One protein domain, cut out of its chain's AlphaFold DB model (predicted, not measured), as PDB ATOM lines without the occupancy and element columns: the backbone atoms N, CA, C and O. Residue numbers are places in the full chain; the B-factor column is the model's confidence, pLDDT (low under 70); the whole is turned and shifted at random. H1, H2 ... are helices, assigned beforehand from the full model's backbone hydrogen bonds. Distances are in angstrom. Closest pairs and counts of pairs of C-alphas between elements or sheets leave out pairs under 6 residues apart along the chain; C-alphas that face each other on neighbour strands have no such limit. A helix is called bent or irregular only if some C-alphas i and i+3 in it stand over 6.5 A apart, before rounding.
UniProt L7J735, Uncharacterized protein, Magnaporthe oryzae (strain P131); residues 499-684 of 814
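AT A GLANCE: This is residues 499 to 684 of the 814 residues of an uncharacterized protein of Magnaporthe oryzae (strain P131) (UniProt L7J735). The short helix H5 is the core, with H3, H4 and H9 packed on it and H7 near it; the two long helices H4 and H9 lie on opposite sides of H5, with H7 between them along one flank. H1 packs on H3 at one edge of the body with little H2 close by, while residues 640 to 645, in the loop between H8 and H9, stick out. The printed part has 186 residues with nine named helices, H1 to H9 in chain order, and no named strand; the class is all helix, and the packing is part aligned, part crossed. The whole is compact, with a radius of gyration of the C-alphas of 16.6 A and spans of 48 by 46 by 26 A.

IN THESE COORDINATES: H1 takes residues 499 to 511, 17.2 A long, from C-alpha 499 at (23.152, -27.766, -21.936). H2 is residues 520 to 525, and H3 is residues 530 to 543, 19.9 A. H4, residues 547 to 576, spans 43.0 A with a kink of 29 degrees near residue 558. H5 is residues 588 to 597, beginning at (40.079, -20.133, -4.603), and H6 is residues 600 to 603. H7, residues 608 to 625, 26.2 A, has a kink of 39 degrees near residue 615 and is irregular: C-alphas 614 and 617 are 7.0 A apart. H8 is residues 631 to 636; H9, residues 647 to 675, 42.7 A, ends at (56.234, -47.759, -10.026).

HOW THE PARTS SIT: H1 touches H3, closest C-alphas Tyr 507 and Gly 540 at 4.3 A. H3 and H4 form a helical hairpin at a shallow tilt of 30 degrees, closest C-alphas Phe 542 and Arg 550 at 4.4 A. With residues 531 to 536 alone, H3 touches H5, C-alphas Leu 532 and Gly 593 being closest at 4.0 A. H4 touches H5 with residues 557 to 568 alone, at a steep tilt of 46 degrees, closest C-alphas Ala 564 and Ile 594 at 5.1 A. H6 touches H7, closest C-alphas Pro 601 and Ile 609 at 5.5 A. H4 and H7 touch, closest C-alphas Ser 572 and Val 622 at 5.6 A. H9 touches H5 with residues 653 to 661 alone, closest C-alphas Gln 592 and Leu 657 at 6.7 A, and H7 with residues 661 to 672 alone, closest C-alphas Leu 613 and Ala 668 at 5.7 A. H8 and H9, a helical hairpin, only just touch, with 3 pairs of C-alphas within 8 A, closest Ile 634 and Arg 651 at 5.7 A. H4 and H9 are apart. Every O i to N i+4 pair is within hydrogen-bond range in H1, H2, H3, H5, H8 and H9; H4 has 24 of 26, H7 12 of 14, and H6 is too short for such a pair.

THE WHOLE: The farthest C-alphas, Asp 643 and Trp 678, are 54.9 A apart. The printed part has no cut, and the link H4 to H5 is long. Mean pLDDT of the printed part is 77.2; 41 residues are under 70, among them 635 to 649 and 669 to 684.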
ATOM      1  N   ARG A 499      22.286 -26.579 -21.937       80.06
ATOM      2  CA  ARG A 499      23.152 -27.766 -21.936       80.06
ATOM      3  C   ARG A 499      24.217 -27.685 -20.842       80.06
ATOM      4  O   ARG A 499      24.461 -28.669 -20.150       80.06
ATOM      5  N   ASN A 500      24.820 -26.515 -20.644       83.25
ATOM      6  CA  ASN A 500      25.818 -26.310 -19.594       83.25
ATOM      7  C   ASN A 500      25.174 -26.290 -18.199       83.25
ATOM      8  O   ASN A 500      25.769 -26.795 -17.251       83.25
ATOM      9  N   GLN A 501      23.938 -25.792 -18.069       83.81
ATOM     10  CA  GLN A 501      23.154 -25.931 -16.835       83.81
ATOM     11  C   GLN A 501      22.883 -27.407 -16.505       83.81
ATOM     12  O   GLN A 501      23.093 -27.822 -15.368       83.81
ATOM     13  N   GLN A 502      22.487 -28.217 -17.494       86.81
ATOM     14  CA  GLN A 502      22.282 -29.661 -17.320       86.81
ATOM     15  C   GLN A 502      23.571 -30.378 -16.894       86.81
ATOM     16  O   GLN A 502      23.549 -31.119 -15.917       86.81
ATOM     17  N   LEU A 503      24.702 -30.117 -17.560       89.25
ATOM     18  CA  LEU A 503      25.999 -30.706 -17.195       89.25
ATOM     19  C   LEU A 503      26.474 -30.260 -15.801       89.25
ATOM     20  O   LEU A 503      26.999 -31.075 -15.041       89.25
ATOM     21  N   ALA A 504      26.260 -28.992 -15.435       88.94
ATOM     22  CA  ALA A 504      26.536 -28.499 -14.087       88.94
ATOM     23  C   ALA A 504      25.663 -29.200 -13.036       88.94
ATOM     24  O   ALA A 504      26.161 -29.566 -11.974       88.94
ATOM     25  N   GLU A 505      24.384 -29.436 -13.327       88.69
ATOM     26  CA  GLU A 505      23.494 -30.149 -12.413       88.69
ATOM     27  C   GLU A 505      23.855 -31.638 -12.310       88.69
ATOM     28  O   GLU A 505      23.858 -32.170 -11.205       88.69
ATOM     29  N   THR A 506      24.277 -32.304 -13.396       88.00
ATOM     30  CA  THR A 506      24.858 -33.660 -13.328       88.00
ATOM     31  C   THR A 506      26.101 -33.688 -12.434       88.00
ATOM     32  O   THR A 506      26.219 -34.563 -11.580       88.00
ATOM     33  N   TYR A 507      26.996 -32.699 -12.542       89.75
ATOM     34  CA  TYR A 507      28.117 -32.564 -11.606       89.75
ATOM     35  C   TYR A 507      27.633 -32.404 -10.154       89.75
ATOM     36  O   TYR A 507      28.107 -33.128  -9.279       89.75
ATOM     37  N   PHE A 508      26.678 -31.505  -9.883       85.25
ATOM     38  CA  PHE A 508      26.215 -31.229  -8.517       85.25
ATOM     39  C   PHE A 508      25.345 -32.330  -7.894       85.25
ATOM     40  O   PHE A 508      25.267 -32.405  -6.673       85.25
ATOM     41  N   THR A 509      24.719 -33.192  -8.697       79.75
ATOM     42  CA  THR A 509      23.852 -34.283  -8.212       79.75
ATOM     43  C   THR A 509      24.533 -35.649  -8.181       79.75
ATOM     44  O   THR A 509      24.178 -36.465  -7.336       79.75
ATOM     45  N   VAL A 510      25.510 -35.907  -9.062       77.69
ATOM     46  CA  VAL A 510      26.163 -37.224  -9.186       77.69
ATOM     47  C   VAL A 510      27.582 -37.233  -8.611       77.69
ATOM     48  O   VAL A 510      27.954 -38.177  -7.927       77.69
ATOM     49  N   PHE A 511      28.385 -36.196  -8.868       80.31
ATOM     50  CA  PHE A 511      29.818 -36.202  -8.539       80.31
ATOM     51  C   PHE A 511      30.153 -35.424  -7.259       80.31
ATOM     52  O   PHE A 511      30.909 -35.882  -6.401       80.31
ATOM     53  N   HIS A 512      29.578 -34.232  -7.114       80.88
ATOM     54  CA  HIS A 512      29.808 -33.337  -5.980       80.88
ATOM     55  C   HIS A 512      29.483 -33.944  -4.600       80.88
ATOM     56  O   HIS A 512      30.252 -33.665  -3.682       80.88
ATOM     57  N   PRO A 513      28.468 -34.818  -4.415       72.44
ATOM     58  CA  PRO A 513      28.240 -35.480  -3.126       72.44
ATOM     59  C   PRO A 513      29.407 -36.368  -2.661       72.44
ATOM     60  O   PRO A 513      29.559 -36.606  -1.464       72.44
ATOM     61  N   HIS A 514      30.244 -36.843  -3.589       66.56
ATOM     62  CA  HIS A 514      31.486 -37.565  -3.292       66.56
ATOM     63  C   HIS A 514      32.671 -36.599  -3.143       66.56
ATOM     64  O   HIS A 514      33.495 -36.748  -2.240       66.56
ATOM     65  N   TRP A 515      32.704 -35.543  -3.963       72.81
ATOM     66  CA  TRP A 515      33.769 -34.538  -3.984       72.81
ATOM     67  C   TRP A 515      33.230 -33.109  -3.783       72.81
ATOM     68  O   TRP A 515      33.160 -32.322  -4.738       72.81
ATOM     69  N   PRO A 516      32.873 -32.725  -2.540       70.81
ATOM     70  CA  PRO A 516      32.100 -31.514  -2.258       70.81
ATOM     71  C   PRO A 516      32.973 -30.243  -2.233       70.81
ATOM     72  O   PRO A 516      33.064 -29.530  -1.237       70.81
ATOM     73  N   ILE A 517      33.652 -29.956  -3.346       77.38
ATOM     74  CA  ILE A 517      34.747 -28.971  -3.478       77.38
ATOM     75  C   ILE A 517      34.253 -27.533  -3.663       77.38
ATOM     76  O   ILE A 517      34.906 -26.584  -3.229       77.38
ATOM     77  N   ILE A 518      33.124 -27.374  -4.357       82.75
ATOM     78  CA  ILE A 518      32.553 -26.090  -4.780       82.75
ATOM     79  C   ILE A 518      31.209 -25.903  -4.077       82.75
ATOM     80  O   ILE A 518      30.429 -26.845  -4.010       82.75
ATOM     81  N   HIS A 519      30.875 -24.706  -3.605       79.44
ATOM     82  CA  HIS A 519      29.518 -24.439  -3.127       79.44
ATOM     83  C   HIS A 519      28.563 -24.140  -4.299       79.44
ATOM     84  O   HIS A 519      28.795 -23.190  -5.052       79.44
ATOM     85  N   ARG A 520      27.480 -24.927  -4.452       80.00
ATOM     86  CA  ARG A 520      26.544 -24.841  -5.597       80.00
ATOM     87  C   ARG A 520      25.979 -23.435  -5.789       80.00
ATOM     88  O   ARG A 520      26.020 -22.918  -6.900       80.00
ATOM     89  N   GLY A 521      25.525 -22.789  -4.712       71.44
ATOM     90  CA  GLY A 521      24.990 -21.424  -4.777       71.44
ATOM     91  C   GLY A 521      25.998 -20.427  -5.356       71.44
ATOM     92  O   GLY A 521      25.671 -19.688  -6.276       71.44
ATOM     93  N   THR A 522      27.246 -20.478  -4.886       72.94
ATOM     94  CA  THR A 522      28.328 -19.562  -5.285       72.94
ATOM     95  C   THR A 522      28.828 -19.816  -6.706       72.94
ATOM     96  O   THR A 522      29.226 -18.877  -7.394       72.94
ATOM     97  N   PHE A 523      28.802 -21.073  -7.161       82.69
ATOM     98  CA  PHE A 523      29.119 -21.429  -8.544       82.69
ATOM     99  C   PHE A 523      28.075 -20.884  -9.521       82.69
ATOM    100  O   PHE A 523      28.438 -20.330 -10.554       82.69
ATOM    101  N   MET A 524      26.791 -21.017  -9.174       76.50
ATOM    102  CA  MET A 524      25.674 -20.601 -10.024       76.50
ATOM    103  C   MET A 524      25.423 -19.084  -9.997       76.50
ATOM    104  O   MET A 524      24.973 -18.534 -10.999       76.50
ATOM    105  N   SER A 525      25.712 -18.395  -8.886       67.31
ATOM    106  CA  SER A 525      25.484 -16.946  -8.757       67.31
ATOM    107  C   SER A 525      26.567 -16.080  -9.403       67.31
ATOM    108  O   SER A 525      26.279 -14.962  -9.827       67.31
ATOM    109  N   ASN A 526      27.813 -16.564  -9.464       69.94
ATOM    110  CA  ASN A 526      28.980 -15.750  -9.817       69.94
ATOM    111  C   ASN A 526      29.632 -16.244 -11.117       69.94
ATOM    112  O   ASN A 526      29.744 -17.448 -11.342       69.94
ATOM    113  N   GLN A 527      30.154 -15.326 -11.939       77.69
ATOM    114  CA  GLN A 527      30.943 -15.690 -13.120       77.69
ATOM    115  C   GLN A 527      32.251 -16.383 -12.700       77.69
ATOM    116  O   GLN A 527      33.096 -15.789 -12.032       77.69
ATOM    117  N   GLN A 528      32.416 -17.645 -13.098       84.75
ATOM    118  CA  GLN A 528      33.577 -18.466 -12.741       84.75
ATOM    119  C   GLN A 528      34.694 -18.381 -13.795       84.75
ATOM    120  O   GLN A 528      34.398 -18.235 -14.986       84.75
ATOM    121  N   PRO A 529      35.980 -18.527 -13.410       88.06
ATOM    122  CA  PRO A 529      37.074 -18.641 -14.369       88.06
ATOM    123  C   PRO A 529      36.909 -19.865 -15.274       88.06
ATOM    124  O   PRO A 529      36.572 -20.950 -14.800       88.06
ATOM    125  N   GLU A 530      37.236 -19.708 -16.558       88.06
ATOM    126  CA  GLU A 530      36.989 -20.701 -17.614       88.06
ATOM    127  C   GLU A 530      37.459 -22.125 -17.258       88.06
ATOM    128  O   GLU A 530      36.725 -23.086 -17.481       88.06
ATOM    129  N   LEU A 531      38.639 -22.259 -16.635       91.62
ATOM    130  CA  LEU A 531      39.203 -23.540 -16.191       91.62
ATOM    131  C   LEU A 531      38.286 -24.278 -15.198       91.62
ATOM    132  O   LEU A 531      38.108 -25.487 -15.318       91.62
ATOM    133  N   LEU A 532      37.692 -23.565 -14.233       92.06
ATOM    134  CA  LEU A 532      36.780 -24.159 -13.251       92.06
ATOM    135  C   LEU A 532      35.464 -24.562 -13.920       92.06
ATOM    136  O   LEU A 532      34.997 -25.684 -13.732       92.06
ATOM    137  N   THR A 533      34.899 -23.676 -14.742       90.81
ATOM    138  CA  THR A 533      33.666 -23.943 -15.493       90.81
ATOM    139  C   THR A 533      33.823 -25.174 -16.381       90.81
ATOM    140  O   THR A 533      33.010 -26.092 -16.315       90.81
ATOM    141  N   ARG A 534      34.905 -25.245 -17.167       91.31
ATOM    142  CA  ARG A 534      35.193 -26.372 -18.064       91.31
ATOM    143  C   ARG A 534      35.493 -27.660 -17.303       91.31
ATOM    144  O   ARG A 534      35.053 -28.711 -17.756       91.31
ATOM    145  N   ALA A 535      36.159 -27.603 -16.148       93.56
ATOM    146  CA  ALA A 535      36.335 -28.776 -15.293       93.56
ATOM    147  C   ALA A 535      34.983 -29.350 -14.829       93.56
ATOM    148  O   ALA A 535      34.740 -30.543 -14.997       93.56
ATOM    149  N   VAL A 536      34.073 -28.495 -14.346       92.56
ATOM    150  CA  VAL A 536      32.709 -28.895 -13.951       92.56
ATOM    151  C   VAL A 536      31.923 -29.467 -15.140       92.56
ATOM    152  O   VAL A 536      31.332 -30.536 -15.003       92.56
ATOM    153  N   MET A 537      31.966 -28.830 -16.321       92.12
ATOM    154  CA  MET A 537      31.273 -29.336 -17.520       92.12
ATOM    155  C   MET A 537      31.797 -30.709 -17.968       92.12
ATOM    156  O   MET A 537      31.007 -31.586 -18.306       92.12
ATOM    157  N   ILE A 538      33.121 -30.906 -17.986       92.06
ATOM    158  CA  ILE A 538      33.751 -32.148 -18.463       92.06
ATOM    159  C   ILE A 538      33.488 -33.306 -17.491       92.06
ATOM    160  O   ILE A 538      33.229 -34.423 -17.935       92.06
ATOM    161  N   ILE A 539      33.487 -33.046 -16.179       90.19
ATOM    162  CA  ILE A 539      33.096 -34.043 -15.175       90.19
ATOM    163  C   ILE A 539      31.600 -34.365 -15.302       90.19
ATOM    164  O   ILE A 539      31.243 -35.536 -15.384       90.19
ATOM    165  N   GLY A 540      30.732 -33.353 -15.413       89.31
ATOM    166  CA  GLY A 540      29.300 -33.554 -15.662       89.31
ATOM    167  C   GLY A 540      29.029 -34.409 -16.905       89.31
ATOM    168  O   GLY A 540      28.218 -35.326 -16.853       89.31
ATOM    169  N   LEU A 541      29.774 -34.181 -17.993       89.88
ATOM    170  CA  LEU A 541      29.680 -34.951 -19.238       89.88
ATOM    171  C   LEU A 541      30.141 -36.408 -19.062       89.88
ATOM    172  O   LEU A 541      29.501 -37.317 -19.583       89.88
ATOM    173  N   PHE A 542      31.207 -36.653 -18.296       88.12
ATOM    174  CA  PHE A 542      31.673 -38.010 -17.989       88.12
ATOM    175  C   PHE A 542      30.637 -38.802 -17.170       88.12
ATOM    176  O   PHE A 542      30.341 -39.959 -17.479       88.12
ATOM    177  N   PHE A 543      30.033 -38.160 -16.165       84.38
ATOM    178  CA  PHE A 543      29.003 -38.758 -15.310       84.38
ATOM    179  C   PHE A 543      27.586 -38.741 -15.918       84.38
ATOM    180  O   PHE A 543      26.681 -39.346 -15.351       84.38
ATOM    181  N   GLN A 544      27.394 -38.161 -17.112       82.00
ATOM    182  CA  GLN A 544      26.139 -38.250 -17.879       82.00
ATOM    183  C   GLN A 544      25.848 -39.680 -18.391       82.00
ATOM    184  O   GLN A 544      24.724 -39.994 -18.776       82.00
ATOM    185  N   GLY A 545      26.844 -40.574 -18.364       65.69
ATOM    186  CA  GLY A 545      26.636 -42.026 -18.366       65.69
ATOM    187  C   GLY A 545      26.647 -42.740 -19.721       65.69
ATOM    188  O   GLY A 545      26.829 -43.955 -19.732       65.69
ATOM    189  N   SER A 546      26.524 -42.044 -20.859       82.94
ATOM    190  CA  SER A 546      26.688 -42.692 -22.173       82.94
ATOM    191  C   SER A 546      28.168 -42.894 -22.528       82.94
ATOM    192  O   SER A 546      29.024 -42.078 -22.181       82.94
ATOM    193  N   ALA A 547      28.481 -43.972 -23.255       77.50
ATOM    194  CA  ALA A 547      29.851 -44.265 -23.693       77.50
ATOM    195  C   ALA A 547      30.434 -43.148 -24.583       77.50
ATOM    196  O   ALA A 547      31.601 -42.786 -24.448       77.50
ATOM    197  N   GLU A 548      29.601 -42.545 -25.435       80.44
ATOM    198  CA  GLU A 548      29.962 -41.403 -26.282       80.44
ATOM    199  C   GLU A 548      30.303 -40.156 -25.451       80.44
ATOM    200  O   GLU A 548      31.319 -39.505 -25.698       80.44
ATOM    201  N   ALA A 549      29.501 -39.849 -24.422       80.81
ATOM    202  CA  ALA A 549      29.753 -38.726 -23.522       80.81
ATOM    203  C   ALA A 549      31.033 -38.940 -22.697       80.81
ATOM    204  O   ALA A 549      31.851 -38.026 -22.600       80.81
ATOM    205  N   ARG A 550      31.271 -40.162 -22.194       83.19
ATOM    206  CA  ARG A 550      32.535 -40.542 -21.535       83.19
ATOM    207  C   ARG A 550      33.740 -40.350 -22.460       83.19
ATOM    208  O   ARG A 550      34.707 -39.703 -22.063       83.19
ATOM    209  N   ALA A 551      33.684 -40.856 -23.693       80.56
ATOM    210  CA  ALA A 551      34.777 -40.732 -24.661       80.56
ATOM    211  C   ALA A 551      35.083 -39.263 -25.013       80.56
ATOM    212  O   ALA A 551      36.246 -38.846 -25.008       80.56
ATOM    213  N   LEU A 552      34.043 -38.455 -25.242       84.62
ATOM    214  CA  LEU A 552      34.169 -37.024 -25.523       84.62
ATOM    215  C   LEU A 552      34.699 -36.241 -24.306       84.62
ATOM    216  O   LEU A 552      35.555 -35.364 -24.452       84.62
ATOM    217  N   ALA A 553      34.259 -36.591 -23.093       87.81
ATOM    218  CA  ALA A 553      34.794 -36.029 -21.857       87.81
ATOM    219  C   ALA A 553      36.292 -36.330 -21.703       87.81
ATOM    220  O   ALA A 553      37.061 -35.409 -21.446       87.81
ATOM    221  N   VAL A 554      36.737 -37.571 -21.949       84.75
ATOM    222  CA  VAL A 554      38.167 -37.947 -21.930       84.75
ATOM    223  C   VAL A 554      38.978 -37.154 -22.964       84.75
ATOM    224  O   VAL A 554      40.077 -36.681 -22.655       84.75
ATOM    225  N   GLN A 555      38.437 -36.934 -24.167       85.25
ATOM    226  CA  GLN A 555      39.089 -36.119 -25.197       85.25
ATOM    227  C   GLN A 555      39.281 -34.661 -24.741       85.25
ATOM    228  O   GLN A 555      40.392 -34.132 -24.819       85.25
ATOM    229  N   HIS A 556      38.232 -34.012 -24.225       88.88
ATOM    230  CA  HIS A 556      38.323 -32.640 -23.714       88.88
ATOM    231  C   HIS A 556      39.175 -32.535 -22.439       88.88
ATOM    232  O   HIS A 556      39.879 -31.541 -22.239       88.88
ATOM    233  N   HIS A 557      39.159 -33.569 -21.600       90.50
ATOM    234  CA  HIS A 557      39.907 -33.635 -20.353       90.50
ATOM    235  C   HIS A 557      41.430 -33.568 -20.567       90.50
ATOM    236  O   HIS A 557      42.118 -32.863 -19.831       90.50
ATOM    237  N   ARG A 558      41.964 -34.189 -21.629       84.94
ATOM    238  CA  ARG A 558      43.390 -34.049 -21.995       84.94
ATOM    239  C   ARG A 558      43.793 -32.588 -22.255       84.94
ATOM    240  O   ARG A 558      44.897 -32.192 -21.886       84.94
ATOM    241  N   LYS A 559      42.904 -31.765 -22.832       88.88
ATOM    242  CA  LYS A 559      43.144 -30.319 -23.012       88.88
ATOM    243  C   LYS A 559      43.057 -29.564 -21.678       88.88
ATOM    244  O   LYS A 559      43.910 -28.726 -21.399       88.88
ATOM    245  N   LEU A 560      42.069 -29.898 -20.843       92.06
ATOM    246  CA  LEU A 560      41.901 -29.336 -19.497       92.06
ATOM    247  C   LEU A 560      43.147 -29.559 -18.615       92.06
ATOM    248  O   LEU A 560      43.556 -28.649 -17.900       92.06
ATOM    249  N   LEU A 561      43.779 -30.735 -18.704       90.25
ATOM    250  CA  LEU A 561      45.035 -31.042 -18.011       90.25
ATOM    251  C   LEU A 561      46.192 -30.126 -18.440       90.25
ATOM    252  O   LEU A 561      46.863 -29.583 -17.566       90.25
ATOM    253  N   LYS A 562      46.402 -29.901 -19.750       88.88
ATOM    254  CA  LYS A 562      47.439 -28.965 -20.244       88.88
ATOM    255  C   LYS A 562      47.206 -27.557 -19.684       88.88
ATOM    256  O   LYS A 562      48.105 -26.958 -19.107       88.88
ATOM    257  N   GLU A 563      45.968 -27.070 -19.750       91.12
ATOM    258  CA  GLU A 563      45.596 -25.748 -19.230       91.12
ATOM    259  C   GLU A 563      45.773 -25.637 -17.700       91.12
ATOM    260  O   GLU A 563      46.207 -24.597 -17.198       91.12
ATOM    261  N   ALA A 564      45.496 -26.705 -16.944       93.06
ATOM    262  CA  ALA A 564      45.753 -26.764 -15.504       93.06
ATOM    263  C   ALA A 564      47.258 -26.815 -15.172       93.06
ATOM    264  O   ALA A 564      47.690 -26.184 -14.203       93.06
ATOM    265  N   GLN A 565      48.060 -27.505 -15.989       92.25
ATOM    266  CA  GLN A 565      49.521 -27.549 -15.890       92.25
ATOM    267  C   GLN A 565      50.128 -26.155 -16.118       92.25
ATOM    268  O   GLN A 565      50.886 -25.663 -15.276       92.25
ATOM    269  N   ASP A 566      49.725 -25.467 -17.186       91.38
ATOM    270  CA  ASP A 566      50.150 -24.091 -17.461       91.38
ATOM    271  C   ASP A 566      49.734 -23.146 -16.319       91.38
ATOM    272  O   ASP A 566      50.534 -22.337 -15.830       91.38
ATOM    273  N   LYS A 567      48.505 -23.296 -15.802       93.25
ATOM    274  CA  LYS A 567      48.008 -22.492 -14.676       93.25
ATOM    275  C   LYS A 567      48.803 -22.727 -13.387       93.25
ATOM    276  O   LYS A 567      49.140 -21.745 -12.719       93.25
ATOM    277  N   VAL A 568      49.143 -23.971 -13.029       92.31
ATOM    278  CA  VAL A 568      49.919 -24.246 -11.803       92.31
ATOM    279  C   VAL A 568      51.368 -23.756 -11.923       92.31
ATOM    280  O   VAL A 568      51.912 -23.222 -10.955       92.31
ATOM    281  N   VAL A 569      51.967 -23.803 -13.120       89.12
ATOM    282  CA  VAL A 569      53.283 -23.193 -13.394       89.12
ATOM    283  C   VAL A 569      53.235 -21.666 -13.251       89.12
ATOM    284  O   VAL A 569      54.136 -21.079 -12.644       89.12
ATOM    285  N   ILE A 570      52.179 -21.003 -13.736       90.56
ATOM    286  CA  ILE A 570      51.982 -19.552 -13.557       90.56
ATOM    287  C   ILE A 570      51.823 -19.194 -12.070       90.56
ATOM    288  O   ILE A 570      52.464 -18.254 -11.595       90.56
ATOM    289  N   LEU A 571      51.022 -19.949 -11.309       91.12
ATOM    290  CA  LEU A 571      50.867 -19.728  -9.865       91.12
ATOM    291  C   LEU A 571      52.184 -19.980  -9.105       91.12
ATOM    292  O   LEU A 571      52.538 -19.186  -8.237       91.12
ATOM    293  N   SER A 572      52.963 -20.995  -9.494       90.44
ATOM    294  CA  SER A 572      54.302 -21.290  -8.952       90.44
ATOM    295  C   SER A 572      55.335 -20.184  -9.220       90.44
ATOM    296  O   SER A 572      56.271 -20.001  -8.437       90.44
ATOM    297  N   LYS A 573      55.196 -19.423 -10.315       89.12
ATOM    298  CA  LYS A 573      56.000 -18.209 -10.543       89.12
ATOM    299  C   LYS A 573      55.558 -17.082  -9.599       89.12
ATOM    300  O   LYS A 573      56.406 -16.469  -8.957       89.12
ATOM    301  N   LYS A 574      54.244 -16.871  -9.437       88.31
ATOM    302  CA  LYS A 574      53.688 -15.830  -8.551       88.31
ATOM    303  C   LYS A 574      53.990 -16.053  -7.063       88.31
ATOM    304  O   LYS A 574      54.276 -15.079  -6.372       88.31
ATOM    305  N   THR A 575      53.981 -17.293  -6.566       84.62
ATOM    306  CA  THR A 575      54.363 -17.591  -5.169       84.62
ATOM    307  C   THR A 575      55.846 -17.326  -4.907       84.62
ATOM    308  O   THR A 575      56.180 -16.724  -3.893       84.62
ATOM    309  N   ARG A 576      56.737 -17.676  -5.848       85.06
ATOM    310  CA  ARG A 576      58.178 -17.347  -5.774       85.06
ATOM    311  C   ARG A 576      58.479 -15.846  -5.810       85.06
ATOM    312  O   ARG A 576      59.535 -15.434  -5.350       85.06
ATOM    313  N   GLN A 577      57.559 -15.043  -6.338       85.44
ATOM    314  CA  GLN A 577      57.615 -13.578  -6.340       85.44
ATOM    315  C   GLN A 577      56.828 -12.951  -5.170       85.44
ATOM    316  O   GLN A 577      56.572 -11.751  -5.173       85.44
ATOM    317  N   SER A 578      56.406 -13.752  -4.182       78.00
ATOM    318  CA  SER A 578      55.622 -13.336  -3.005       78.00
ATOM    319  C   SER A 578      54.256 -12.687  -3.295       78.00
ATOM    320  O   SER A 578      53.600 -12.215  -2.370       78.00
ATOM    321  N   PHE A 579      53.761 -12.726  -4.539       75.94
ATOM    322  CA  PHE A 579      52.444 -12.187  -4.920       75.94
ATOM    323  C   PHE A 579      51.253 -13.020  -4.407       75.94
ATOM    324  O   PHE A 579      50.104 -12.635  -4.607       75.94
ATOM    325  N   LEU A 580      51.505 -14.180  -3.793       77.81
ATOM    326  CA  LEU A 580      50.495 -15.098  -3.259       77.81
ATOM    327  C   LEU A 580      50.956 -15.611  -1.884       77.81
ATOM    328  O   LEU A 580      51.704 -16.583  -1.809       77.81
ATOM    329  N   SER A 581      50.524 -14.936  -0.816       74.00
ATOM    330  CA  SER A 581      50.987 -15.137   0.573       74.00
ATOM    331  C   SER A 581      49.895 -15.583   1.565       74.00
ATOM    332  O   SER A 581      50.209 -16.092   2.649       74.00
ATOM    333  N   SER A 582      48.622 -15.423   1.187       79.00
ATOM    334  CA  SER A 582      47.436 -15.742   1.995       79.00
ATOM    335  C   SER A 582      46.285 -16.281   1.125       79.00
ATOM    336  O   SER A 582      46.252 -15.995  -0.079       79.00
ATOM    337  N   PRO A 583      45.315 -17.014   1.711       82.94
ATOM    338  CA  PRO A 583      44.101 -17.443   1.014       82.94
ATOM    339  C   PRO A 583      43.256 -16.239   0.565       82.94
ATOM    340  O   PRO A 583      43.190 -15.231   1.268       82.94
ATOM    341  N   SER A 584      42.594 -16.322  -0.593       81.44
ATOM    342  CA  SER A 584      41.737 -15.237  -1.096       81.44
ATOM    343  C   SER A 584      40.637 -15.735  -2.036       81.44
ATOM    344  O   SER A 584      40.818 -16.702  -2.780       81.44
ATOM    345  N   ALA A 585      39.500 -15.033  -2.055       76.75
ATOM    346  CA  ALA A 585      38.355 -15.379  -2.902       76.75
ATOM    347  C   ALA A 585      38.692 -15.410  -4.408       76.75
ATOM    348  O   ALA A 585      38.138 -16.221  -5.142       76.75
ATOM    349  N   ALA A 586      39.642 -14.589  -4.874       81.75
ATOM    350  CA  ALA A 586      40.092 -14.579  -6.272       81.75
ATOM    351  C   ALA A 586      41.023 -15.759  -6.637       81.75
ATOM    352  O   ALA A 586      41.127 -16.148  -7.807       81.75
ATOM    353  N   LEU A 587      41.718 -16.337  -5.651       85.44
ATOM    354  CA  LEU A 587      42.602 -17.486  -5.846       85.44
ATOM    355  C   LEU A 587      41.837 -18.818  -5.764       85.44
ATOM    356  O   LEU A 587      42.148 -19.743  -6.513       85.44
ATOM    357  N   LEU A 588      40.829 -18.907  -4.892       85.62
ATOM    358  CA  LEU A 588      40.079 -20.133  -4.603       85.62
ATOM    359  C   LEU A 588      39.520 -20.851  -5.862       85.62
ATOM    360  O   LEU A 588      39.894 -22.011  -6.058       85.62
ATOM    361  N   PRO A 589      38.759 -20.204  -6.777       89.00
ATOM    362  CA  PRO A 589      38.241 -20.856  -7.989       89.00
ATOM    363  C   PRO A 589      39.322 -21.441  -8.902       89.00
ATOM    364  O   PRO A 589      39.129 -22.474  -9.543       89.00
ATOM    365  N   HIS A 590      40.496 -20.805  -8.949       91.44
ATOM    366  CA  HIS A 590      41.619 -21.274  -9.754       91.44
ATOM    367  C   HIS A 590      42.242 -22.557  -9.191       91.44
ATOM    368  O   HIS A 590      42.594 -23.449  -9.959       91.44
ATOM    369  N   LEU A 591      42.354 -22.662  -7.865       92.06
ATOM    370  CA  LEU A 591      42.869 -23.859  -7.199       92.06
ATOM    371  C   LEU A 591      41.850 -25.011  -7.252       92.06
ATOM    372  O   LEU A 591      42.239 -26.148  -7.516       92.06
ATOM    373  N   GLN A 592      40.554 -24.714  -7.088       91.19
ATOM    374  CA  GLN A 592      39.463 -25.683  -7.283       91.19
ATOM    375  C   GLN A 592      39.490 -26.266  -8.707       91.19
ATOM    376  O   GLN A 592      39.418 -27.481  -8.874       91.19
ATOM    377  N   GLY A 593      39.667 -25.419  -9.730       92.50
ATOM    378  CA  GLY A 593      39.717 -25.846 -11.132       92.50
ATOM    379  C   GLY A 593      40.914 -26.745 -11.456       92.50
ATOM    380  O   GLY A 593      40.753 -27.731 -12.169       92.50
ATOM    381  N   ILE A 594      42.095 -26.459 -10.891       93.62
ATOM    382  CA  ILE A 594      43.289 -27.309 -11.056       93.62
ATOM    383  C   ILE A 594      43.077 -28.685 -10.410       93.62
ATOM    384  O   ILE A 594      43.373 -29.698 -11.036       93.62
ATOM    385  N   LEU A 595      42.533 -28.747  -9.191       89.75
ATOM    386  CA  LEU A 595      42.311 -30.024  -8.501       89.75
ATOM    387  C   LEU A 595      41.234 -30.882  -9.183       89.75
ATOM    388  O   LEU A 595      41.408 -32.091  -9.303       89.75
ATOM    389  N   LEU A 596      40.167 -30.271  -9.706       90.81
ATOM    390  CA  LEU A 596      39.168 -30.966 -10.528       90.81
ATOM    391  C   LEU A 596      39.743 -31.427 -11.879       90.81
ATOM    392  O   LEU A 596      39.414 -32.510 -12.355       90.81
ATOM    393  N   ALA A 597      40.669 -30.670 -12.470       91.25
ATOM    394  CA  ALA A 597      41.428 -31.129 -13.632       91.25
ATOM    395  C   ALA A 597      42.409 -32.278 -13.308       91.25
ATOM    396  O   ALA A 597      42.849 -32.958 -14.226       91.25
ATOM    397  N   MET A 598      42.720 -32.534 -12.032       88.06
ATOM    398  CA  MET A 598      43.579 -33.639 -11.577       88.06
ATOM    399  C   MET A 598      42.803 -34.857 -11.044       88.06
ATOM    400  O   MET A 598      43.432 -35.855 -10.704       88.06
ATOM    401  N   ILE A 599      41.462 -34.810 -10.982       82.06
ATOM    402  CA  ILE A 599      40.653 -35.890 -10.384       82.06
ATOM    403  C   ILE A 599      40.133 -36.914 -11.399       82.06
ATOM    404  O   ILE A 599      40.181 -38.107 -11.137       82.06
ATOM    405  N   LEU A 600      39.730 -36.499 -12.603       78.88
ATOM    406  CA  LEU A 600      39.317 -37.440 -13.657       78.88
ATOM    407  C   LEU A 600      40.378 -38.510 -14.009       78.88
ATOM    408  O   LEU A 600      39.976 -39.654 -14.205       78.88
ATOM    409  N   PRO A 601      41.704 -38.242 -14.016       78.00
ATOM    410  CA  PRO A 601      42.723 -39.270 -14.241       78.00
ATOM    411  C   PRO A 601      42.683 -40.411 -13.225       78.00
ATOM    412  O   PRO A 601      43.105 -41.513 -13.549       78.00
ATOM    413  N   THR A 602      42.151 -40.191 -12.018       71.56
ATOM    414  CA  THR A 602      42.055 -41.247 -11.001       71.56
ATOM    415  C   THR A 602      40.951 -42.266 -11.320       71.56
ATOM    416  O   THR A 602      40.973 -43.370 -10.788       71.56
ATOM    417  N   TYR A 603      40.027 -41.936 -12.232       70.88
ATOM    418  CA  TYR A 603      39.005 -42.836 -12.782       70.88
ATOM    419  C   TYR A 603      39.376 -43.382 -14.177       70.88
ATOM    420  O   TYR A 603      38.586 -44.110 -14.776       70.88
ATOM    421  N   LEU A 604      40.541 -43.021 -14.733       67.62
ATOM    422  CA  LEU A 604      40.912 -43.313 -16.122       67.62
ATOM    423  C   LEU A 604      42.174 -44.175 -16.215       67.62
ATOM    424  O   LEU A 604      43.225 -43.862 -15.665       67.62
ATOM    425  N   ARG A 605      42.091 -45.244 -17.008       60.28
ATOM    426  CA  ARG A 605      43.177 -46.210 -17.243       60.28
ATOM    427  C   ARG A 605      44.107 -45.756 -18.386       60.28
ATOM    428  O   ARG A 605      44.353 -46.512 -19.321       60.28
ATOM    429  N   ASP A 606      44.567 -44.501 -18.340       63.03
ATOM    430  CA  ASP A 606      45.309 -43.819 -19.420       63.03
ATOM    431  C   ASP A 606      46.531 -43.018 -18.907       63.03
ATOM    432  O   ASP A 606      46.644 -42.678 -17.730       63.03
ATOM    433  N   ARG A 607      47.447 -42.674 -19.821       64.44
ATOM    434  CA  ARG A 607      48.729 -41.976 -19.574       64.44
ATOM    435  C   ARG A 607      48.597 -40.534 -19.061       64.44
ATOM    436  O   ARG A 607      49.594 -39.898 -18.737       64.44
ATOM    437  N   THR A 608      47.383 -39.996 -18.958       70.88
ATOM    438  CA  THR A 608      47.113 -38.706 -18.292       70.88
ATOM    439  C   THR A 608      47.518 -38.711 -16.814       70.88
ATOM    440  O   THR A 608      47.803 -37.655 -16.244       70.88
ATOM    441  N   ILE A 609      47.597 -39.899 -16.210       71.56
ATOM    442  CA  ILE A 609      48.075 -40.118 -14.846       71.56
ATOM    443  C   ILE A 609      49.480 -39.537 -14.607       71.56
ATOM    444  O   ILE A 609      49.709 -38.894 -13.583       71.56
ATOM    445  N   ASP A 610      50.389 -39.644 -15.583       71.31
ATOM    446  CA  ASP A 610      51.779 -39.182 -15.466       71.31
ATOM    447  C   ASP A 610      51.864 -37.650 -15.336       71.31
ATOM    448  O   ASP A 610      52.717 -37.114 -14.624       71.31
ATOM    449  N   VAL A 611      50.923 -36.930 -15.961       77.00
ATOM    450  CA  VAL A 611      50.787 -35.468 -15.842       77.00
ATOM    451  C   VAL A 611      50.326 -35.084 -14.433       77.00
ATOM    452  O   VAL A 611      50.856 -34.145 -13.841       77.00
ATOM    453  N   THR A 612      49.399 -35.854 -13.855       78.44
ATOM    454  CA  THR A 612      48.920 -35.662 -12.471       78.44
ATOM    455  C   THR A 612      50.054 -35.867 -11.462       78.44
ATOM    456  O   THR A 612      50.220 -35.051 -10.551       78.44
ATOM    457  N   LEU A 613      50.889 -36.897 -11.662       72.62
ATOM    458  CA  LEU A 613      52.095 -37.128 -10.859       72.62
ATOM    459  C   LEU A 613      53.083 -35.956 -10.971       72.62
ATOM    460  O   LEU A 613      53.526 -35.429  -9.953       72.62
ATOM    461  N   ALA A 614      53.385 -35.503 -12.193       77.94
ATOM    462  CA  ALA A 614      54.322 -34.404 -12.434       77.94
ATOM    463  C   ALA A 614      53.842 -33.050 -11.870       77.94
ATOM    464  O   ALA A 614      54.656 -32.233 -11.435       77.94
ATOM    465  N   MET A 615      52.528 -32.801 -11.847       83.31
ATOM    466  CA  MET A 615      51.945 -31.576 -11.287       83.31
ATOM    467  C   MET A 615      51.919 -31.554  -9.753       83.31
ATOM    468  O   MET A 615      51.992 -30.465  -9.176       83.31
ATOM    469  N   SER A 616      51.826 -32.712  -9.083       83.38
ATOM    470  CA  SER A 616      51.591 -32.782  -7.630       83.38
ATOM    471  C   SER A 616      52.610 -31.985  -6.792       83.38
ATOM    472  O   SER A 616      52.161 -31.137  -6.019       83.38
ATOM    473  N   PRO A 617      53.945 -32.102  -6.968       82.19
ATOM    474  CA  PRO A 617      54.901 -31.334  -6.159       82.19
ATOM    475  C   PRO A 617      54.800 -29.813  -6.375       82.19
ATOM    476  O   PRO A 617      54.985 -29.017  -5.446       82.19
ATOM    477  N   VAL A 618      54.476 -29.388  -7.602       86.75
ATOM    478  CA  VAL A 618      54.311 -27.968  -7.956       86.75
ATOM    479  C   VAL A 618      53.050 -27.403  -7.303       86.75
ATOM    480  O   VAL A 618      53.090 -26.298  -6.756       86.75
ATOM    481  N   LEU A 619      51.956 -28.170  -7.294       89.25
ATOM    482  CA  LEU A 619      50.711 -27.794  -6.628       89.25
ATOM    483  C   LEU A 619      50.868 -27.750  -5.101       89.25
ATOM    484  O   LEU A 619      50.476 -26.751  -4.497       89.25
ATOM    485  N   THR A 620      51.533 -28.741  -4.493       86.62
ATOM    486  CA  THR A 620      51.905 -28.728  -3.065       86.62
ATOM    487  C   THR A 620      52.661 -27.451  -2.699       86.62
ATOM    488  O   THR A 620      52.310 -26.772  -1.735       86.62
ATOM    489  N   THR A 621      53.644 -27.059  -3.517       86.19
ATOM    490  CA  THR A 621      54.417 -25.823  -3.309       86.19
ATOM    491  C   THR A 621      53.538 -24.566  -3.383       86.19
ATOM    492  O   THR A 621      53.717 -23.637  -2.595       86.19
ATOM    493  N   VAL A 622      52.570 -24.519  -4.308       89.12
ATOM    494  CA  VAL A 622      51.636 -23.387  -4.442       89.12
ATOM    495  C   VAL A 622      50.683 -23.289  -3.246       89.12
ATOM    496  O   VAL A 622      50.478 -22.192  -2.725       89.12
ATOM    497  N   LEU A 623      50.130 -24.417  -2.792       88.50
ATOM    498  CA  LEU A 623      49.156 -24.475  -1.696       88.50
ATOM    499  C   LEU A 623      49.784 -24.213  -0.323       88.50
ATOM    500  O   LEU A 623      49.182 -23.527   0.506       88.50
ATOM    501  N   ALA A 624      51.017 -24.674  -0.100       84.69
ATOM    502  CA  ALA A 624      51.791 -24.309   1.082       84.69
ATOM    503  C   ALA A 624      52.083 -22.796   1.115       84.69
ATOM    504  O   ALA A 624      51.827 -22.140   2.125       84.69
ATOM    505  N   ALA A 625      52.548 -22.218   0.000       85.31
ATOM    506  CA  ALA A 625      52.915 -20.801  -0.069       85.31
ATOM    507  C   ALA A 625      51.726 -19.841   0.130       85.31
ATOM    508  O   ALA A 625      51.867 -18.839   0.831       85.31
ATOM    509  N   CYS A 626      50.545 -20.156  -0.418       84.56
ATOM    510  CA  CYS A 626      49.341 -19.348  -0.194       84.56
ATOM    511  C   CYS A 626      48.653 -19.617   1.156       84.56
ATOM    512  O   CYS A 626      47.644 -18.984   1.455       84.56
ATOM    513  N   GLY A 627      49.169 -20.531   1.987       79.81
ATOM    514  CA  GLY A 627      48.607 -20.815   3.307       79.81
ATOM    515  C   GLY A 627      47.357 -21.698   3.309       79.81
ATOM    516  O   GLY A 627      46.678 -21.756   4.327       79.81
ATOM    517  N   ALA A 628      47.053 -22.413   2.220       83.38
ATOM    518  CA  ALA A 628      45.893 -23.310   2.137       83.38
ATOM    519  C   ALA A 628      45.992 -24.553   3.049       83.38
ATOM    520  O   ALA A 628      45.041 -25.321   3.149       83.38
ATOM    521  N   HIS A 629      47.126 -24.750   3.727       80.38
ATOM    522  CA  HIS A 629      47.332 -25.782   4.749       80.38
ATOM    523  C   HIS A 629      47.549 -25.199   6.164       80.38
ATOM    524  O   HIS A 629      47.735 -25.942   7.120       80.38
ATOM    525  N   ASP A 630      47.502 -23.871   6.323       78.56
ATOM    526  CA  ASP A 630      47.654 -23.181   7.607       78.56
ATOM    527  C   ASP A 630      46.275 -22.705   8.086       78.56
ATOM    528  O   ASP A 630      45.768 -21.673   7.642       78.56
ATOM    529  N   GLN A 631      45.661 -23.458   9.005       72.69
ATOM    530  CA  GLN A 631      44.327 -23.146   9.534       72.69
ATOM    531  C   GLN A 631      44.243 -21.718  10.101       72.69
ATOM    532  O   GLN A 631      43.220 -21.067   9.920       72.69
ATOM    533  N   ARG A 632      45.325 -21.171  10.682       73.06
ATOM    534  CA  ARG A 632      45.332 -19.792  11.201       73.06
ATOM    535  C   ARG A 632      45.261 -18.764  10.075       73.06
ATOM    536  O   ARG A 632      44.607 -17.740  10.241       73.06
ATOM    537  N   ARG A 633      45.887 -19.030   8.921       74.88
ATOM    538  CA  ARG A 633      45.752 -18.178   7.724       74.88
ATOM    539  C   ARG A 633      44.391 -18.321   7.062       74.88
ATOM    540  O   ARG A 633      43.876 -17.318   6.591       74.88
ATOM    541  N   ILE A 634      43.803 -19.517   7.040       72.56
ATOM    542  CA  ILE A 634      42.431 -19.715   6.544       72.56
ATOM    543  C   ILE A 634      41.432 -18.980   7.456       72.56
ATOM    544  O   ILE A 634      40.524 -18.317   6.963       72.56
ATOM    545  N   ASP A 635      41.630 -19.026   8.774       69.44
ATOM    546  CA  ASP A 635      40.776 -18.331   9.740       69.44
ATOM    547  C   ASP A 635      40.947 -16.805   9.698       69.44
ATOM    548  O   ASP A 635      39.959 -16.090   9.873       69.44
ATOM    549  N   ALA A 636      42.167 -16.321   9.436       68.31
ATOM    550  CA  ALA A 636      42.500 -14.904   9.280       68.31
ATOM    551  C   ALA A 636      42.213 -14.336   7.876       68.31
ATOM    552  O   ALA A 636      42.202 -13.116   7.715       68.31
ATOM    553  N   ALA A 637      41.949 -15.178   6.870       62.44
ATOM    554  CA  ALA A 637      41.555 -14.775   5.516       62.44
ATOM    555  C   ALA A 637      40.080 -14.331   5.455       62.44
ATOM    556  O   ALA A 637      39.278 -14.814   4.658       62.44
ATOM    557  N   ASN A 638      39.727 -13.405   6.341       54.56
ATOM    558  CA  ASN A 638      38.413 -12.796   6.439       54.56
ATOM    559  C   ASN A 638      38.283 -11.687   5.375       54.56
ATOM    560  O   ASN A 638      39.171 -10.831   5.310       54.56
ATOM    561  N   PRO A 639      37.216 -11.638   4.554       51.91
ATOM    562  CA  PRO A 639      36.962 -10.472   3.717       51.91
ATOM    563  C   PRO A 639      36.742  -9.243   4.610       51.91
ATOM    564  O   PRO A 639      35.820  -9.206   5.422       51.91
ATOM    565  N   LEU A 640      37.586  -8.219   4.453       38.00
ATOM    566  CA  LEU A 640      37.362  -6.894   5.040       38.00
ATOM    567  C   LEU A 640      36.360  -6.099   4.192       38.00
ATOM    568  O   LEU A 640      36.656  -5.013   3.703       38.00
ATOM    569  N   ASP A 641      35.170  -6.669   4.033       39.91
ATOM    570  CA  ASP A 641      34.009  -6.018   3.445       39.91
ATOM    571  C   ASP A 641      32.768  -6.425   4.252       39.91
ATOM    572  O   ASP A 641      32.522  -7.614   4.473       39.91
ATOM    573  N   ARG A 642      32.040  -5.438   4.784       38.47
ATOM    574  CA  ARG A 642      31.001  -5.663   5.808       38.47
ATOM    575  C   ARG A 642      29.703  -6.230   5.246       38.47
ATOM    576  O   ARG A 642      28.968  -6.861   6.001       38.47
ATOM    577  N   ASP A 643      29.477  -6.058   3.949       42.12
ATOM    578  CA  ASP A 643      28.229  -6.433   3.281       42.12
ATOM    579  C   ASP A 643      28.356  -7.768   2.509       42.12
ATOM    580  O   ASP A 643      27.432  -8.205   1.822       42.12
ATOM    581  N   SER A 644      29.500  -8.456   2.642       46.03
ATOM    582  CA  SER A 644      29.777  -9.741   1.990       46.03
ATOM    583  C   SER A 644      29.111 -10.921   2.710       46.03
ATOM    584  O   SER A 644      29.331 -11.166   3.901       46.03
ATOM    585  N   THR A 645      28.318 -11.711   1.983       45.22
ATOM    586  CA  THR A 645      27.638 -12.883   2.540       45.22
ATOM    587  C   THR A 645      28.603 -14.049   2.805       45.22
ATOM    588  O   THR A 645      29.205 -14.614   1.898       45.22
ATOM    589  N   ALA A 646      28.663 -14.467   4.075       53.44
ATOM    590  CA  ALA A 646      29.281 -15.707   4.568       53.44
ATOM    591  C   ALA A 646      30.826 -15.854   4.470       53.44
ATOM    592  O   ALA A 646      31.324 -16.725   3.752       53.44
ATOM    593  N   PRO A 647      31.610 -15.167   5.332       55.72
ATOM    594  CA  PRO A 647      33.031 -15.480   5.557       55.72
ATOM    595  C   PRO A 647      33.323 -16.952   5.911       55.72
ATOM    596  O   PRO A 647      34.376 -17.487   5.556       55.72
ATOM    597  N   TRP A 648      32.381 -17.636   6.576       59.25
ATOM    598  CA  TRP A 648      32.494 -19.063   6.907       59.25
ATOM    599  C   TRP A 648      32.620 -19.949   5.661       59.25
ATOM    600  O   TRP A 648      33.344 -20.943   5.687       59.25
ATOM    601  N   LEU A 649      31.992 -19.556   4.551       64.12
ATOM    602  CA  LEU A 649      31.946 -20.344   3.326       64.12
ATOM    603  C   LEU A 649      33.302 -20.379   2.608       64.12
ATOM    604  O   LEU A 649      33.681 -21.401   2.034       64.12
ATOM    605  N   MET A 650      34.070 -19.286   2.671       70.88
ATOM    606  CA  MET A 650      35.434 -19.245   2.135       70.88
ATOM    607  C   MET A 650      36.385 -20.115   2.971       70.88
ATOM    608  O   MET A 650      37.173 -20.871   2.400       70.88
ATOM    609  N   ARG A 651      36.270 -20.062   4.306       69.75
ATOM    610  CA  ARG A 651      37.017 -20.930   5.235       69.75
ATOM    611  C   ARG A 651      36.758 -22.407   4.944       69.75
ATOM    612  O   ARG A 651      37.702 -23.168   4.740       69.75
ATOM    613  N   GLU A 652      35.487 -22.788   4.855       69.81
ATOM    614  CA  GLU A 652      35.073 -24.161   4.568       69.81
ATOM    615  C   GLU A 652      35.527 -24.621   3.174       69.81
ATOM    616  O   GLU A 652      36.046 -25.725   3.018       69.81
ATOM    617  N   SER A 653      35.418 -23.759   2.156       76.25
ATOM    618  CA  SER A 653      35.882 -24.064   0.795       76.25
ATOM    619  C   SER A 653      37.393 -24.315   0.739       76.25
ATOM    620  O   SER A 653      37.833 -25.230   0.043       76.25
ATOM    621  N   TYR A 654      38.199 -23.563   1.498       80.50
ATOM    622  CA  TYR A 654      39.639 -23.818   1.612       80.50
ATOM    623  C   TYR A 654      39.959 -25.109   2.382       80.50
ATOM    624  O   TYR A 654      40.897 -25.808   2.006       80.50
ATOM    625  N   GLN A 655      39.166 -25.484   3.391       74.81
ATOM    626  CA  GLN A 655      39.307 -26.773   4.086       74.81
ATOM    627  C   GLN A 655      38.948 -27.961   3.177       74.81
ATOM    628  O   GLN A 655      39.743 -28.893   3.046       74.81
ATOM    629  N   ARG A 656      37.802 -27.893   2.480       77.56
ATOM    630  CA  ARG A 656      37.372 -28.861   1.448       77.56
ATOM    631  C   ARG A 656      38.462 -29.036   0.376       77.56
ATOM    632  O   ARG A 656      38.811 -30.160   0.016       77.56
ATOM    633  N   LEU A 657      39.065 -27.930  -0.069       85.44
ATOM    634  CA  LEU A 657      40.165 -27.904  -1.036       85.44
ATOM    635  C   LEU A 657      41.461 -28.549  -0.515       85.44
ATOM    636  O   LEU A 657      42.071 -29.362  -1.210       85.44
ATOM    637  N   ALA A 658      41.883 -28.203   0.703       80.62
ATOM    638  CA  ALA A 658      43.092 -28.744   1.322       80.62
ATOM    639  C   ALA A 658      43.002 -30.265   1.524       80.62
ATOM    640  O   ALA A 658      43.976 -30.986   1.297       80.62
ATOM    641  N   LEU A 659      41.815 -30.743   1.905       77.06
ATOM    642  CA  LEU A 659      41.521 -32.150   2.151       77.06
ATOM    643  C   LEU A 659      41.482 -32.974   0.852       77.06
ATOM    644  O   LEU A 659      42.012 -34.085   0.826       77.06
ATOM    645  N   LEU A 660      40.955 -32.415  -0.246       80.38
ATOM    646  CA  LEU A 660      41.100 -33.004  -1.583       80.38
ATOM    647  C   LEU A 660      42.568 -33.077  -2.016       80.38
ATOM    648  O   LEU A 660      43.010 -34.123  -2.487       80.38
ATOM    649  N   HIS A 661      43.329 -31.989  -1.866       85.75
ATOM    650  CA  HIS A 661      44.738 -31.990  -2.259       85.75
ATOM    651  C   HIS A 661      45.528 -33.072  -1.508       85.75
ATOM    652  O   HIS A 661      46.289 -33.817  -2.122       85.75
ATOM    653  N   TYR A 662      45.282 -33.221  -0.203       78.81
ATOM    654  CA  TYR A 662      45.860 -34.294   0.604       78.81
ATOM    655  C   TYR A 662      45.474 -35.695   0.090       78.81
ATOM    656  O   TYR A 662      46.355 -36.541  -0.059       78.81
ATOM    657  N   LYS A 663      44.197 -35.933  -0.257       76.19
ATOM    658  CA  LYS A 663      43.752 -37.192  -0.888       76.19
ATOM    659  C   LYS A 663      44.510 -37.451  -2.199       76.19
ATOM    660  O   LYS A 663      45.210 -38.455  -2.298       76.19
ATOM    661  N   LEU A 664      44.458 -36.533  -3.169       78.56
ATOM    662  CA  LEU A 664      45.155 -36.681  -4.457       78.56
ATOM    663  C   LEU A 664      46.668 -36.906  -4.295       78.56
ATOM    664  O   LEU A 664      47.246 -37.706  -5.025       78.56
ATOM    665  N   HIS A 665      47.301 -36.267  -3.309       77.00
ATOM    666  CA  HIS A 665      48.712 -36.478  -2.994       77.00
ATOM    667  C   HIS A 665      49.005 -37.880  -2.421       77.00
ATOM    668  O   HIS A 665      50.019 -38.485  -2.779       77.00
ATOM    669  N   LEU A 666      48.123 -38.444  -1.581       72.62
ATOM    670  CA  LEU A 666      48.246 -39.837  -1.125       72.62
ATOM    671  C   LEU A 666      48.090 -40.835  -2.281       72.62
ATOM    672  O   LEU A 666      48.874 -41.778  -2.366       72.62
ATOM    673  N   PHE A 667      47.131 -40.612  -3.185       73.94
ATOM    674  CA  PHE A 667      46.963 -41.430  -4.393       73.94
ATOM    675  C   PHE A 667      48.204 -41.351  -5.292       73.94
ATOM    676  O   PHE A 667      48.794 -42.382  -5.608       73.94
ATOM    677  N   ALA A 668      48.674 -40.141  -5.614       71.81
ATOM    678  CA  ALA A 668      49.894 -39.927  -6.394       71.81
ATOM    679  C   ALA A 668      51.123 -40.605  -5.757       71.81
ATOM    680  O   ALA A 668      51.921 -41.227  -6.455       71.81
ATOM    681  N   SER A 669      51.247 -40.551  -4.427       68.06
ATOM    682  CA  SER A 669      52.318 -41.230  -3.690       68.06
ATOM    683  C   SER A 669      52.212 -42.757  -3.754       68.06
ATOM    684  O   SER A 669      53.225 -43.428  -3.932       68.06
ATOM    685  N   ALA A 670      51.009 -43.323  -3.627       62.09
ATOM    686  CA  ALA A 670      50.787 -44.767  -3.721       62.09
ATOM    687  C   ALA A 670      51.071 -45.295  -5.140       62.09
ATOM    688  O   ALA A 670      51.769 -46.296  -5.302       62.09
ATOM    689  N   VAL A 671      50.611 -44.561  -6.159       63.38
ATOM    690  CA  VAL A 671      50.943 -44.779  -7.573       63.38
ATOM    691  C   VAL A 671      52.463 -44.763  -7.774       63.38
ATOM    692  O   VAL A 671      53.026 -45.740  -8.268       63.38
ATOM    693  N   PHE A 672      53.156 -43.716  -7.317       62.31
ATOM    694  CA  PHE A 672      54.608 -43.573  -7.476       62.31
ATOM    695  C   PHE A 672      55.411 -44.687  -6.781       62.31
ATOM    696  O   PHE A 672      56.354 -45.217  -7.368       62.31
ATOM    697  N   VAL A 673      55.009 -45.108  -5.575       54.44
ATOM    698  CA  VAL A 673      55.634 -46.239  -4.862       54.44
ATOM    699  C   VAL A 673      55.424 -47.565  -5.605       54.44
ATOM    700  O   VAL A 673      56.347 -48.371  -5.649       54.44
ATOM    701  N   SER A 674      54.272 -47.788  -6.250       52.94
ATOM    702  CA  SER A 674      54.062 -48.999  -7.067       52.94
ATOM    703  C   SER A 674      54.905 -49.034  -8.355       52.94
ATOM    704  O   SER A 674      55.206 -50.109  -8.863       52.94
ATOM    705  N   ILE A 675      55.328 -47.871  -8.866       55.00
ATOM    706  CA  ILE A 675      56.234 -47.759 -10.026       55.00
ATOM    707  C   ILE A 675      57.705 -47.888  -9.587       55.00
ATOM    708  O   ILE A 675      58.532 -48.409 -10.333       55.00
ATOM    709  N   ILE A 676      58.046 -47.426  -8.377       51.97
ATOM    710  CA  ILE A 676      59.410 -47.441  -7.829       51.97
ATOM    711  C   ILE A 676      59.389 -48.034  -6.402       51.97
ATOM    712  O   ILE A 676      59.441 -47.277  -5.429       51.97
ATOM    713  N   PRO A 677      59.370 -49.376  -6.240       47.03
ATOM    714  CA  PRO A 677      59.138 -50.039  -4.943       47.03
ATOM    715  C   PRO A 677      60.171 -49.739  -3.846       47.03
ATOM    716  O   PRO A 677      59.907 -49.927  -2.659       47.03
ATOM    717  N   TRP A 678      61.363 -49.285  -4.233       45.00
ATOM    718  CA  TRP A 678      62.456 -48.893  -3.334       45.00
ATOM    719  C   TRP A 678      62.291 -47.474  -2.767       45.00
ATOM    720  O   TRP A 678      62.938 -47.133  -1.773       45.00
ATOM    721  N   ASN A 679      61.435 -46.640  -3.371       40.66
ATOM    722  CA  ASN A 679      61.084 -45.339  -2.815       40.66
ATOM    723  C   ASN A 679      60.063 -45.501  -1.686       40.66
ATOM    724  O   ASN A 679      59.138 -46.307  -1.748       40.66
ATOM    725  N   ARG A 680      60.214 -44.689  -0.637       46.53
ATOM    726  CA  ARG A 680      59.175 -44.540   0.390       46.53
ATOM    727  C   ARG A 680      58.139 -43.522  -0.090       46.53
ATOM    728  O   ARG A 680      58.448 -42.703  -0.952       46.53
ATOM    729  N   ILE A 681      56.949 -43.547   0.521       47.25
ATOM    730  CA  ILE A 681      55.950 -42.468   0.417       47.25
ATOM    731  C   ILE A 681      56.661 -41.119   0.581       47.25
ATOM    732  O   ILE A 681      57.535 -40.988   1.448       47.25
ATOM    733  N   ASP A 682      56.307 -40.154  -0.269       45.19
ATOM    734  CA  ASP A 682      57.011 -38.881  -0.359       45.19
ATOM    735  C   ASP A 682      57.052 -38.161   1.003       45.19
ATOM    736  O   ASP A 682      56.080 -38.111   1.763       45.19
ATOM    737  N   ARG A 683      58.218 -37.597   1.321       49.06
ATOM    738  CA  ARG A 683      58.430 -36.780   2.520       49.06
ATOM    739  C   ARG A 683      57.871 -35.364   2.365       49.06
ATOM    740  O   ARG A 683      57.906 -34.617   3.338       49.06
ATOM    741  N   SER A 684      57.364 -34.996   1.184       46.28
ATOM    742  CA  SER A 684      56.700 -33.712   0.932       46.28
ATOM    743  C   SER A 684      55.324 -33.559   1.597       46.28
ATOM    744  O   SER A 684      54.771 -32.462   1.560       46.28
TER     745      SER A 684